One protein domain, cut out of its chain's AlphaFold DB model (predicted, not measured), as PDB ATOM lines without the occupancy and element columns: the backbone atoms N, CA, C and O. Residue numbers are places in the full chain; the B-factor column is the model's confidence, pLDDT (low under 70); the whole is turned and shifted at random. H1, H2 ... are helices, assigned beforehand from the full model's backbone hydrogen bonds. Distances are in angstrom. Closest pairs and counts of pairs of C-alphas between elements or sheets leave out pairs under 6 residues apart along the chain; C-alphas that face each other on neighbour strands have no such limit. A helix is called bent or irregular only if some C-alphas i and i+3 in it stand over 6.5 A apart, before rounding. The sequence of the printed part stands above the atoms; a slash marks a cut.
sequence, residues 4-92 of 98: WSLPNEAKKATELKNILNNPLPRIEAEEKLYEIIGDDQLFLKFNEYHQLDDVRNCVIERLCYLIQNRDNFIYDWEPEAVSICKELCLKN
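AT A GLANCE: This is residues 4 to 92 of the 98 residues of an uncharacterized protein of Gammaproteobacteria bacterium (UniProt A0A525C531). Five helices form a loosely closed ring: H5 packs between H1 and H4, H3 folds back beside H4, and H2 lies between H3 and H1. The printed part has 89 residues, with H1 to H5 in chain order and no named strand: all helix. It is compact, radius of gyration of the C-alphas 12.1 A, spanning 35 by 23 by 19 A.

IN THESE COORDINATES: H5, residues 79 to 92, 20.4 A long, ends at C-alpha 92 (198.603, 141.852, 151.499). H4 is residues 56 to 68, 18.3 A; H1, residues 10 to 20, begins at C-alpha 10 (184.955, 144.140, 137.584). H2, residues 26 to 33, is irregular, C-alphas 27 and 30 being 7.3 A apart; H3 is residues 40 to 46.

HOW THE PARTS SIT: H5 touches H1, closest C-alphas Ala 81 and Ala 10, 4.3 A. H5 touches H4 at a steep tilt of 47 degrees, closest C-alphas Cys 89 and Cys 64, 5.6 A. H3 and H4 form a hairpin. O i to N i+4 pairs are within hydrogen-bond range throughout H1, H3 and H4, 2 of 4 in H2, 9 of 10 in H5.

THE WHOLE: The printed part has no cut and no long link; residue 92 is under pLDDT 70.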
ATOM      1  N   TRP A   4     196.770 134.923 129.040       95.00
ATOM      2  CA  TRP A   4     195.540 134.874 128.233       95.00
ATOM      3  C   TRP A   4     194.300 135.351 128.987       95.00
ATOM      4  O   TRP A   4     193.298 135.659 128.348       95.00
ATOM      5  N   SER A   5     194.353 135.451 130.320       96.12
ATOM      6  CA  SER A   5     193.281 136.070 131.100       96.12
ATOM      7  C   SER A   5     193.839 136.986 132.179       96.12
ATOM      8  O   SER A   5     194.839 136.678 132.829       96.12
ATOM      9  N   LEU A   6     193.173 138.124 132.347       97.19
ATOM     10  CA  LEU A   6     193.478 139.144 133.336       97.19
ATOM     11  C   LEU A   6     192.207 139.458 134.140       97.19
ATOM     12  O   LEU A   6     191.099 139.374 133.605       97.19
ATOM     13  N   PRO A   7     192.340 139.906 135.399       97.25
ATOM     14  CA  PRO A   7     191.221 140.380 136.200       97.25
ATOM     15  C   PRO A   7     190.913 141.848 135.859       97.25
ATOM     16  O   PRO A   7     190.823 142.697 136.742       97.25
ATOM     17  N   ASN A   8     190.818 142.160 134.563       97.25
ATOM     18  CA  ASN A   8     190.644 143.512 134.026       97.25
ATOM     19  C   ASN A   8     189.169 143.955 133.951       97.25
ATOM     20  O   ASN A   8     188.899 145.138 133.761       97.25
ATOM     21  N   GLU A   9     188.235 143.024 134.159       98.12
ATOM     22  CA  GLU A   9     186.793 143.261 134.305       98.12
ATOM     23  C   GLU A   9     186.382 143.211 135.785       98.12
ATOM     24  O   GLU A   9     186.876 142.371 136.549       98.12
ATOM     25  N   ALA A  10     185.429 144.047 136.201       98.00
ATOM     26  CA  ALA A  10     184.955 144.140 137.584       98.00
ATOM     27  C   ALA A  10     184.436 142.795 138.111       98.00
ATOM     28  O   ALA A  10     184.684 142.429 139.265       98.00
ATOM     29  N   LYS A  11     183.778 142.015 137.243       98.00
ATOM     30  CA  LYS A  11     183.303 140.663 137.559       98.00
ATOM     31  C   LYS A  11     184.463 139.733 137.925       98.00
ATOM     32  O   LYS A  11     184.440 139.149 139.006       98.00
ATOM     33  N   LYS A  12     185.494 139.651 137.077       97.88
ATOM     34  CA  LYS A  12     186.687 138.818 137.317       97.88
ATOM     35  C   LYS A  12     187.459 139.278 138.552       97.88
ATOM     36  O   LYS A  12     187.868 138.454 139.363       97.88
ATOM     37  N   ALA A  13     187.616 140.588 138.743       98.12
ATOM     38  CA  ALA A  13     188.280 141.138 139.925       98.12
ATOM     39  C   ALA A  13     187.521 140.818 141.228       98.12
ATOM     40  O   ALA A  13     188.132 140.499 142.251       98.12
ATOM     41  N   THR A  14     186.187 140.858 141.200       98.12
ATOM     42  CA  THR A  14     185.341 140.474 142.342       98.12
ATOM     43  C   THR A  14     185.433 138.979 142.632       98.12
ATOM     44  O   THR A  14     185.556 138.577 143.789       98.12
ATOM     45  N   GLU A  15     185.415 138.146 141.596       98.12
ATOM     46  CA  GLU A  15     185.589 136.700 141.729       98.12
ATOM     47  C   GLU A  15     186.956 136.355 142.329       98.12
ATOM     48  O   GLU A  15     187.034 135.611 143.308       98.12
ATOM     49  N   LEU A  16     188.017 137.010 141.850       97.94
ATOM     50  CA  LEU A  16     189.357 136.906 142.420       97.94
ATOM     51  C   LEU A  16     189.373 137.268 143.909       97.94
ATOM     52  O   LEU A  16     189.941 136.540 144.723       97.94
ATOM     53  N   LYS A  17     188.726 138.376 144.292       96.88
ATOM     54  CA  LYS A  17     188.607 138.790 145.698       96.88
ATOM     55  C   LYS A  17     187.932 137.713 146.547       96.88
ATOM     56  O   LYS A  17     188.401 137.432 147.647       96.88
ATOM     57  N   ASN A  18     186.869 137.090 146.040       96.88
ATOM     58  CA  ASN A  18     186.159 136.021 146.744       96.88
ATOM     59  C   ASN A  18     187.022 134.768 146.926       96.88
ATOM     60  O   ASN A  18     187.023 134.191 148.015       96.88
ATOM     61  N   ILE A  19     187.792 134.386 145.904       96.75
ATOM     62  CA  ILE A  19     188.752 133.277 145.985       96.75
ATOM     63  C   ILE A  19     189.804 133.567 147.061       96.75
ATOM     64  O   ILE A  19     190.011 132.752 147.955       96.75
ATOM     65  N   LEU A  20     190.420 134.752 147.034       95.19
ATOM     66  CA  LEU A  20     191.523 135.105 147.938       95.19
ATOM     67  C   LEU A  20     191.092 135.341 149.400       95.19
ATOM     68  O   LEU A  20     191.941 135.359 150.299       95.19
ATOM     69  N   ASN A  21     189.792 135.478 149.674       93.94
ATOM     70  CA  ASN A  21     189.272 135.573 151.042       93.94
ATOM     71  C   ASN A  21     189.396 134.255 151.830       93.94
ATOM     72  O   ASN A  21     189.372 134.287 153.059       93.94
ATOM     73  N   ASN A  22     189.578 133.118 151.157       93.31
ATOM     74  CA  ASN A  22     189.715 131.796 151.773       93.31
ATOM     75  C   ASN A  22     191.076 131.180 151.417       93.31
ATOM     76  O   ASN A  22     191.617 131.542 150.378       93.31
ATOM     77  N   PRO A  23     191.649 130.270 152.232       96.00
ATOM     78  CA  PRO A  23     192.845 129.525 151.836       96.00
ATOM     79  C   PRO A  23     192.689 128.931 150.436       96.00
ATOM     80  O   PRO A  23     191.628 128.387 150.118       96.00
ATOM     81  N   LEU A  24     193.729 129.047 149.611       97.00
ATOM     82  CA  LEU A  24     193.739 128.522 148.249       97.00
ATOM     83  C   LEU A  24     194.789 127.412 148.158       97.00
ATOM     84  O   LEU A  24     195.958 127.718 147.916       97.00
ATOM     85  N   PRO A  25     194.404 126.139 148.374       97.12
ATOM     86  CA  PRO A  25     195.314 125.014 148.219       97.12
ATOM     87  C   PRO A  25     195.863 124.963 146.796       97.12
ATOM     88  O   PRO A  25     195.103 125.109 145.833       97.12
ATOM     89  N   ARG A  26     197.163 124.697 146.650       97.19
ATOM     90  CA  ARG A  26     197.824 124.609 145.341       97.19
ATOM     91  C   ARG A  26     197.084 123.710 144.350       97.19
ATOM     92  O   ARG A  26     197.003 124.051 143.176       97.19
ATOM     93  N   ILE A  27     196.568 122.566 144.801       97.19
ATOM     94  CA  ILE A  27     195.890 121.585 143.936       97.19
ATOM     95  C   ILE A  27     194.612 122.127 143.276       97.19
ATOM     96  O   ILE A  27     194.251 121.664 142.202       97.19
ATOM     97  N   GLU A  28     193.962 123.123 143.879       97.00
ATOM     98  CA  GLU A  28     192.737 123.748 143.357       97.00
ATOM     99  C   GLU A  28     193.010 125.100 142.677       97.00
ATOM    100  O   GLU A  28     192.112 125.701 142.087       97.00
ATOM    101  N   ALA A  29     194.232 125.625 142.810       97.00
ATOM    102  CA  ALA A  29     194.547 127.004 142.460       97.00
ATOM    103  C   ALA A  29     194.468 127.264 140.954       97.00
ATOM    104  O   ALA A  29     193.897 128.270 140.545       97.00
ATOM    105  N   GLU A  30     195.015 126.364 140.138       96.38
ATOM    106  CA  GLU A  30     195.021 126.519 138.681       96.38
ATOM    107  C   GLU A  30     193.595 126.525 138.117       96.38
ATOM    108  O   GLU A  30     193.218 127.474 137.436       96.38
ATOM    109  N   GLU A  31     192.768 125.545 138.494       97.00
ATOM    110  CA  GLU A  31     191.369 125.447 138.054       97.00
ATOM    111  C   GLU A  31     190.562 126.699 138.424       97.00
ATOM    112  O   GLU A  31     189.865 127.266 137.584       97.00
ATOM    113  N   LYS A  32     190.697 127.180 139.666       97.81
ATOM    114  CA  LYS A  32     189.968 128.363 140.148       97.81
ATOM    115  C   LYS A  32     190.431 129.670 139.507       97.81
ATOM    116  O   LYS A  32     189.673 130.634 139.499       97.81
ATOM    117  N   LEU A  33     191.673 129.740 139.028       98.00
ATOM    118  CA  LEU A  33     192.264 130.974 138.510       98.00
ATOM    119  C   LEU A  33     192.333 131.027 136.989       98.00
ATOM    120  O   LEU A  33     192.475 132.126 136.467       98.00
ATOM    121  N   TYR A  34     192.220 129.907 136.277       96.94
ATOM    122  CA  TYR A  34     192.484 129.811 134.838       96.94
ATOM    123  C   TYR A  34     191.782 130.893 133.994       96.94
ATOM    124  O   TYR A  34     192.405 131.531 133.144       96.94
ATOM    125  N   GLU A  35     190.505 131.159 134.278       97.19
ATOM    126  CA  GLU A  35     189.687 132.155 133.566       97.19
ATOM    127  C   GLU A  35     189.798 133.581 134.142       97.19
ATOM    128  O   GLU A  35     189.291 134.540 133.554       97.19
ATOM    129  N   ILE A  36     190.493 133.756 135.268       97.62
ATOM    130  CA  ILE A  36     190.622 135.023 136.004       97.62
ATOM    131  C   ILE A  36     192.034 135.603 135.856       97.62
ATOM    132  O   ILE A  36     192.195 136.757 135.469       97.62
ATOM    133  N   ILE A  37     193.059 134.805 136.159       96.44
ATOM    134  CA  ILE A  37     194.483 135.077 135.943       96.44
ATOM    135  C   ILE A  37     195.065 133.857 135.227       96.44
ATOM    136  O   ILE A  37     195.600 132.941 135.849       96.44
ATOM    137  N   GLY A  38     194.938 133.858 133.905       96.69
ATOM    138  CA  GLY A  38     195.540 132.851 133.043       96.69
ATOM    139  C   GLY A  38     196.962 133.270 132.710       96.69
ATOM    140  O   GLY A  38     197.146 134.104 131.822       96.69
ATOM    141  N   ASP A  39     197.943 132.759 133.457       96.44
ATOM    142  CA  ASP A  39     199.339 133.197 133.391       96.44
ATOM    143  C   ASP A  39     200.309 132.028 133.597       96.44
ATOM    144  O   ASP A  39     200.452 131.501 134.705       96.44
ATOM    145  N   ASP A  40     201.041 131.677 132.539       95.94
ATOM    146  CA  ASP A  40     202.005 130.574 132.576       95.94
ATOM    147  C   ASP A  40     203.068 130.751 133.675       95.94
ATOM    148  O   ASP A  40     203.501 129.770 134.275       95.94
ATOM    149  N   GLN A  41     203.512 131.981 133.971       94.69
ATOM    150  CA  GLN A  41     204.511 132.202 135.027       94.69
ATOM    151  C   GLN A  41     203.936 131.929 136.416       94.69
ATOM    152  O   GLN A  41     204.647 131.408 137.276       94.69
ATOM    153  N   LEU A  42     202.664 132.266 136.642       96.38
ATOM    154  CA  LEU A  42     201.993 131.984 137.909       96.38
ATOM    155  C   LEU A  42     201.841 130.475 138.114       96.38
ATOM    156  O   LEU A  42     202.192 129.962 139.176       96.38
ATOM    157  N   PHE A  43     201.366 129.764 137.093       96.06
ATOM    158  CA  PHE A  43     201.103 128.329 137.202       96.06
ATOM    159  C   PHE A  43     202.387 127.508 137.267       96.06
ATOM    160  O   PHE A  43     202.465 126.550 138.035       96.06
ATOM    161  N   LEU A  44     203.451 127.929 136.580       95.62
ATOM    162  CA  LEU A  44     204.764 127.320 136.776       95.62
ATOM    163  C   LEU A  44     205.282 127.515 138.204       95.62
ATOM    164  O   LEU A  44     205.812 126.562 138.769       95.62
ATOM    165  N   LYS A  45     205.075 128.692 138.817       94.56
ATOM    166  CA  LYS A  45     205.459 128.939 140.219       94.56
ATOM    167  C   LYS A  45     204.711 128.015 141.187       94.56
ATOM    168  O   LYS A  45     205.286 127.583 142.178       94.56
ATOM    169  N   PHE A  46     203.462 127.638 140.904       95.62
ATOM    170  CA  PHE A  46     202.724 126.678 141.739       95.62
ATOM    171  C   PHE A  46     203.369 125.287 141.806       95.62
ATOM    172  O   PHE A  46     203.168 124.576 142.792       95.62
ATOM    173  N   ASN A  47     204.178 124.900 140.815       93.75
ATOM    174  CA  ASN A  47     204.890 123.621 140.841       93.75
ATOM    175  C   ASN A  47     205.972 123.549 141.930       93.75
ATOM    176  O   ASN A  47     206.406 122.450 142.269       93.75
ATOM    177  N   GLU A  48     206.368 124.687 142.505       95.25
ATOM    178  CA  GLU A  48     207.312 124.770 143.627       95.25
ATOM    179  C   GLU A  48     206.658 124.444 144.985       95.25
ATOM    180  O   GLU A  48     207.363 124.257 145.973       95.25
ATOM    181  N   TYR A  49     205.323 124.338 145.040       95.12
ATOM    182  CA  TYR A  49     204.544 124.151 146.269       95.12
ATOM    183  C   TYR A  49     203.939 122.742 146.375       95.12
ATOM    184  O   TYR A  49     203.571 122.112 145.369       95.12
ATOM    185  N   HIS A  50     203.760 122.250 147.602       96.56
ATOM    186  CA  HIS A  50     203.000 121.030 147.868       96.56
ATOM    187  C   HIS A  50     201.507 121.245 147.604       96.56
ATOM    188  O   HIS A  50     200.990 122.357 147.642       96.56
ATOM    189  N   GLN A  51     200.785 120.154 147.334       95.25
ATOM    190  CA  GLN A  51     199.377 120.194 146.913       95.25
ATOM    191  C   GLN A  51     198.445 120.949 147.875       95.25
ATOM    192  O   GLN A  51     197.465 121.540 147.426       95.25
ATOM    193  N   LEU A  52     198.745 120.927 149.175       96.25
ATOM    194  CA  LEU A  52     197.919 121.530 150.224       96.25
ATOM    195  C   LEU A  52     198.427 122.898 150.697       96.25
ATOM    196  O   LEU A  52     197.783 123.508 151.550       96.25
ATOM    197  N   ASP A  53     199.549 123.382 150.163       96.56
ATOM    198  CA  ASP A  53     200.083 124.690 150.536       96.56
ATOM    199  C   ASP A  53     199.135 125.803 150.069       96.56
ATOM    200  O   ASP A  53     198.564 125.737 148.977       96.56
ATOM    201  N   ASP A  54     198.971 126.835 150.903       96.31
ATOM    202  CA  ASP A  54     198.159 128.011 150.580       96.31
ATOM    203  C   ASP A  54     198.945 128.960 149.667       96.31
ATOM    204  O   ASP A  54     199.852 129.670 150.110       96.31
ATOM    205  N   VAL A  55     198.580 129.001 148.386       96.69
ATOM    206  CA  VAL A  55     199.299 129.772 147.357       96.69
ATOM    207  C   VAL A  55     198.739 131.177 147.140       96.69
ATOM    208  O   VAL A  55     199.144 131.862 146.198       96.69
ATOM    209  N   ARG A  56     197.833 131.663 148.001       95.94
ATOM    210  CA  ARG A  56     197.248 133.012 147.862       95.94
ATOM    211  C   ARG A  56     198.288 134.109 147.703       95.94
ATOM    212  O   ARG A  56     198.107 134.997 146.875       95.94
ATOM    213  N   ASN A  57     199.374 134.051 148.472       92.94
ATOM    214  CA  ASN A  57     200.410 135.079 148.410       92.94
ATOM    215  C   ASN A  57     201.084 135.113 147.024       92.94
ATOM    216  O   ASN A  57     201.338 136.199 146.514       92.94
ATOM    217  N   CYS A  58     201.269 133.964 146.359       94.75
ATOM    218  CA  CYS A  58     201.797 133.907 144.990       94.75
ATOM    219  C   CYS A  58     200.871 134.603 143.994       94.75
ATOM    220  O   CYS A  58     201.327 135.361 143.136       94.75
ATOM    221  N   VAL A  59     199.563 134.371 144.133       96.50
ATOM    222  CA  VAL A  59     198.536 135.005 143.298       96.50
ATOM    223  C   VAL A  59     198.531 136.512 143.511       96.50
ATOM    224  O   VAL A  59     198.503 137.270 142.548       96.50
ATOM    225  N   ILE A  60     198.599 136.956 144.767       95.56
ATOM    226  CA  ILE A  60     198.626 138.375 145.133       95.56
ATOM    227  C   ILE A  60     199.884 139.050 144.590       95.56
ATOM    228  O   ILE A  60     199.780 140.101 143.965       95.56
ATOM    229  N   GLU A  61     201.065 138.468 144.794       94.00
ATOM    230  CA  GLU A  61     202.320 139.011 144.263       94.00
ATOM    231  C   GLU A  61     202.238 139.188 142.750       94.00
ATOM    232  O   GLU A  61     202.592 140.247 142.220       94.00
ATOM    233  N   ARG A  62     201.703 138.179 142.051       95.62
ATOM    234  CA  ARG A  62     201.524 138.268 140.608       95.62
ATOM    235  C   ARG A  62     200.492 139.321 140.225       95.62
ATOM    236  O   ARG A  62     200.771 140.127 139.342       95.62
ATOM    237  N   LEU A  63     199.356 139.388 140.914       96.31
ATOM    238  CA  LEU A  63     198.336 140.419 140.716       96.31
ATOM    239  C   LEU A  63     198.925 141.829 140.848       96.31
ATOM    240  O   LEU A  63     198.631 142.696 140.026       96.31
ATOM    241  N   CYS A  64     199.783 142.054 141.845       94.88
ATOM    242  CA  CYS A  64     200.413 143.353 142.068       94.88
ATOM    243  C   CYS A  64     201.370 143.736 140.948       94.88
ATOM    244  O   CYS A  64     201.383 144.893 140.530       94.88
ATOM    245  N   TYR A  65     202.103 142.768 140.404       93.88
ATOM    246  CA  TYR A  65     202.875 142.985 139.188       93.88
ATOM    247  C   TYR A  65     201.968 143.347 138.001       93.88
ATOM    248  O   TYR A  65     202.226 144.342 137.323       93.88
ATOM    249  N   LEU A  66     200.887 142.593 137.769       94.75
ATOM    250  CA  LEU A  66     199.977 142.821 136.641       94.75
ATOM    251  C   LEU A  66     199.329 144.212 136.700       94.75
ATOM    252  O   LEU A  66     199.329 144.924 135.703       94.75
ATOM    253  N   ILE A  67     198.837 144.646 137.866       94.50
ATOM    254  CA  ILE A  67     198.164 145.949 138.001       94.50
ATOM    255  C   ILE A  67     199.128 147.143 137.898       94.50
ATOM    256  O   ILE A  67     198.756 148.203 137.379       94.50
ATOM    257  N   GLN A  68     200.366 146.989 138.384       92.81
ATOM    258  CA  GLN A  68     201.417 148.006 138.257       92.81
ATOM    259  C   GLN A  68     201.858 148.175 136.803       92.81
ATOM    260  O   GLN A  68     202.141 149.291 136.381       92.81
ATOM    261  N   ASN A  69     201.854 147.082 136.040       93.69
ATOM    262  CA  ASN A  69     202.253 147.038 134.636       93.69
ATOM    263  C   ASN A  69     201.050 146.980 133.690       93.69
ATOM    264  O   ASN A  69     201.194 146.544 132.551       93.69
ATOM    265  N   ARG A  70     199.858 147.390 134.147       92.88
ATOM    266  CA  ARG A  70     198.617 147.183 133.388       92.88
ATOM    267  C   ARG A  70     198.644 147.841 132.006       92.88
ATOM    268  O   ARG A  70     198.083 147.301 131.064       92.88
ATOM    269  N   ASP A  71     199.357 148.962 131.899       91.75
ATOM    270  CA  ASP A  71     199.494 149.754 130.677       91.75
ATOM    271  C   ASP A  71     200.362 149.037 129.609       91.75
ATOM    272  O   ASP A  71     200.430 149.480 128.466       91.75
ATOM    273  N   ASN A  72     201.001 147.908 129.957       91.62
ATOM    274  CA  ASN A  72     201.744 147.047 129.029       91.62
ATOM    275  C   ASN A  72     200.867 145.974 128.362       91.62
ATOM    276  O   ASN A  72     201.350 145.251 127.488       91.62
ATOM    277  N   PHE A  73     199.612 145.815 128.790       88.56
ATOM    278  CA  PHE A  73     198.683 144.857 128.197       88.56
ATOM    279  C   PHE A  73     197.789 145.538 127.166       88.56
ATOM    280  O   PHE A  73     197.458 146.711 127.278       88.56
ATOM    281  N   ILE A  74     197.371 144.767 126.162       87.38
ATOM    282  CA  ILE A  74     196.491 145.247 125.085       87.38
ATOM    283  C   ILE A  74     195.051 145.460 125.595       87.38
ATOM    284  O   ILE A  74     194.266 146.161 124.966       87.38
ATOM    285  N   TYR A  75     194.696 144.849 126.728       86.56
ATOM    286  CA  TYR A  75     193.354 144.911 127.293       86.56
ATOM    287  C   TYR A  75     193.168 146.138 128.181       86.56
ATOM    288  O   TYR A  75     193.947 146.354 129.111       86.56
ATOM    289  N   ASP A  76     192.076 146.865 127.956       92.44
ATOM    290  CA  ASP A  76     191.635 147.913 128.868       92.44
ATOM    291  C   ASP A  76     191.212 147.320 130.215       92.44
ATOM    292  O   ASP A  76     190.675 146.209 130.306       92.44
ATOM    293  N   TRP A  77     191.459 148.087 131.273       96.50
ATOM    294  CA  TRP A  77     191.043 147.745 132.624       96.50
ATOM    295  C   TRP A  77     189.900 148.645 133.053       96.50
ATOM    296  O   TRP A  77     190.025 149.872 133.064       96.50
ATOM    297  N   GLU A  78     188.805 148.031 133.483       97.50
ATOM    298  CA  GLU A  78     187.703 148.764 134.080       97.50
ATOM    299  C   GLU A  78     188.176 149.468 135.365       97.50
ATOM    300  O   GLU A  78     188.884 148.864 136.182       97.50
ATOM    301  N   PRO A  79     187.779 150.731 135.606       97.50
ATOM    302  CA  PRO A  79     188.190 151.462 136.805       97.50
ATOM    303  C   PRO A  79     187.860 150.730 138.115       97.50
ATOM    304  O   PRO A  79     188.632 150.783 139.076       97.50
ATOM    305  N   GLU A  80     186.734 150.014 138.149       97.94
ATOM    306  CA  GLU A  80     186.330 149.203 139.297       97.94
ATOM    307  C   GLU A  80     187.251 147.991 139.494       97.94
ATOM    308  O   GLU A  80     187.719 147.756 140.610       97.94
ATOM    309  N   ALA A  81     187.609 147.286 138.416       98.06
ATOM    310  CA  ALA A  81     188.575 146.192 138.463       98.06
ATOM    311  C   ALA A  81     189.935 146.663 139.002       98.06
ATOM    312  O   ALA A  81     190.517 146.028 139.886       98.06
ATOM    313  N   VAL A  82     190.407 147.829 138.541       97.69
ATOM    314  CA  VAL A  82     191.634 148.471 139.042       97.69
ATOM    315  C   VAL A  82     191.542 148.746 140.541       97.69
ATOM    316  O   VAL A  82     192.495 148.469 141.272       97.69
ATOM    317  N   SER A  83     190.415 149.291 141.005       97.69
ATOM    318  CA  SER A  83     190.187 149.600 142.420       97.69
ATOM    319  C   SER A  83     190.258 148.340 143.290       97.69
ATOM    320  O   SER A  83     191.027 148.293 144.253       97.69
ATOM    321  N   ILE A  84     189.544 147.281 142.895       97.69
ATOM    322  CA  ILE A  84     189.516 145.995 143.607       97.69
ATOM    323  C   ILE A  84     190.909 145.353 143.642       97.69
ATOM    324  O   ILE A  84     191.377 144.937 144.702       97.69
ATOM    325  N   CYS A  85     191.607 145.302 142.504       96.62
ATOM    326  CA  CYS A  85     192.933 144.687 142.425       96.62
ATOM    327  C   CYS A  85     193.971 145.452 143.261       96.62
ATOM    328  O   CYS A  85     194.787 144.838 143.952       96.62
ATOM    329  N   LYS A  86     193.912 146.790 143.275       95.56
ATOM    330  CA  LYS A  86     194.756 147.614 144.156       95.56
ATOM    331  C   LYS A  86     194.443 147.376 145.633       95.56
ATOM    332  O   LYS A  86     195.376 147.261 146.426       95.56
ATOM    333  N   GLU A  87     193.169 147.263 146.008       95.25
ATOM    334  CA  GLU A  87     192.760 146.941 147.383       95.25
ATOM    335  C   GLU A  87     193.357 145.599 147.842       95.25
ATOM    336  O   GLU A  87     193.930 145.513 148.931       95.25
ATOM    337  N   LEU A  88     193.275 144.565 146.997       94.12
ATOM    338  CA  LEU A  88     193.849 143.240 147.265       94.12
ATOM    339  C   LEU A  88     195.369 143.293 147.467       94.12
ATOM    340  O   LEU A  88     195.890 142.642 148.374       94.12
ATOM    341  N   CYS A  89     196.073 144.099 146.672       90.75
ATOM    342  CA  CYS A  89     197.511 144.316 146.817       90.75
ATOM    343  C   CYS A  89     197.890 145.033 148.112       90.75
ATOM    344  O   CYS A  89     198.817 144.617 148.809       90.75
ATOM    345  N   LEU A  90     197.163 146.093 148.466       87.19
ATOM    346  CA  LEU A  90     197.436 146.884 149.667       87.19
ATOM    347  C   LEU A  90     197.208 146.079 150.948       87.19
ATOM    348  O   LEU A  90     198.020 146.153 151.868       87.19
ATOM    349  N   LYS A  91     196.147 145.263 150.999       79.12
ATOM    350  CA  LYS A  91     195.849 144.408 152.162       79.12
ATOM    351  C   LYS A  91     196.937 143.378 152.454       79.12
ATOM    352  O   LYS A  91     197.079 142.951 153.598       79.12
ATOM    353  N   ASN A  92     197.696 142.991 151.434       69.25
ATOM    354  CA  ASN A  92     198.603 141.852 151.499       69.25
ATOM    355  C   ASN A  92     200.086 142.221 151.310       69.25
ATOM    356  O   ASN A  92     200.946 141.369 151.510       69.25
TER     357      ASN A  92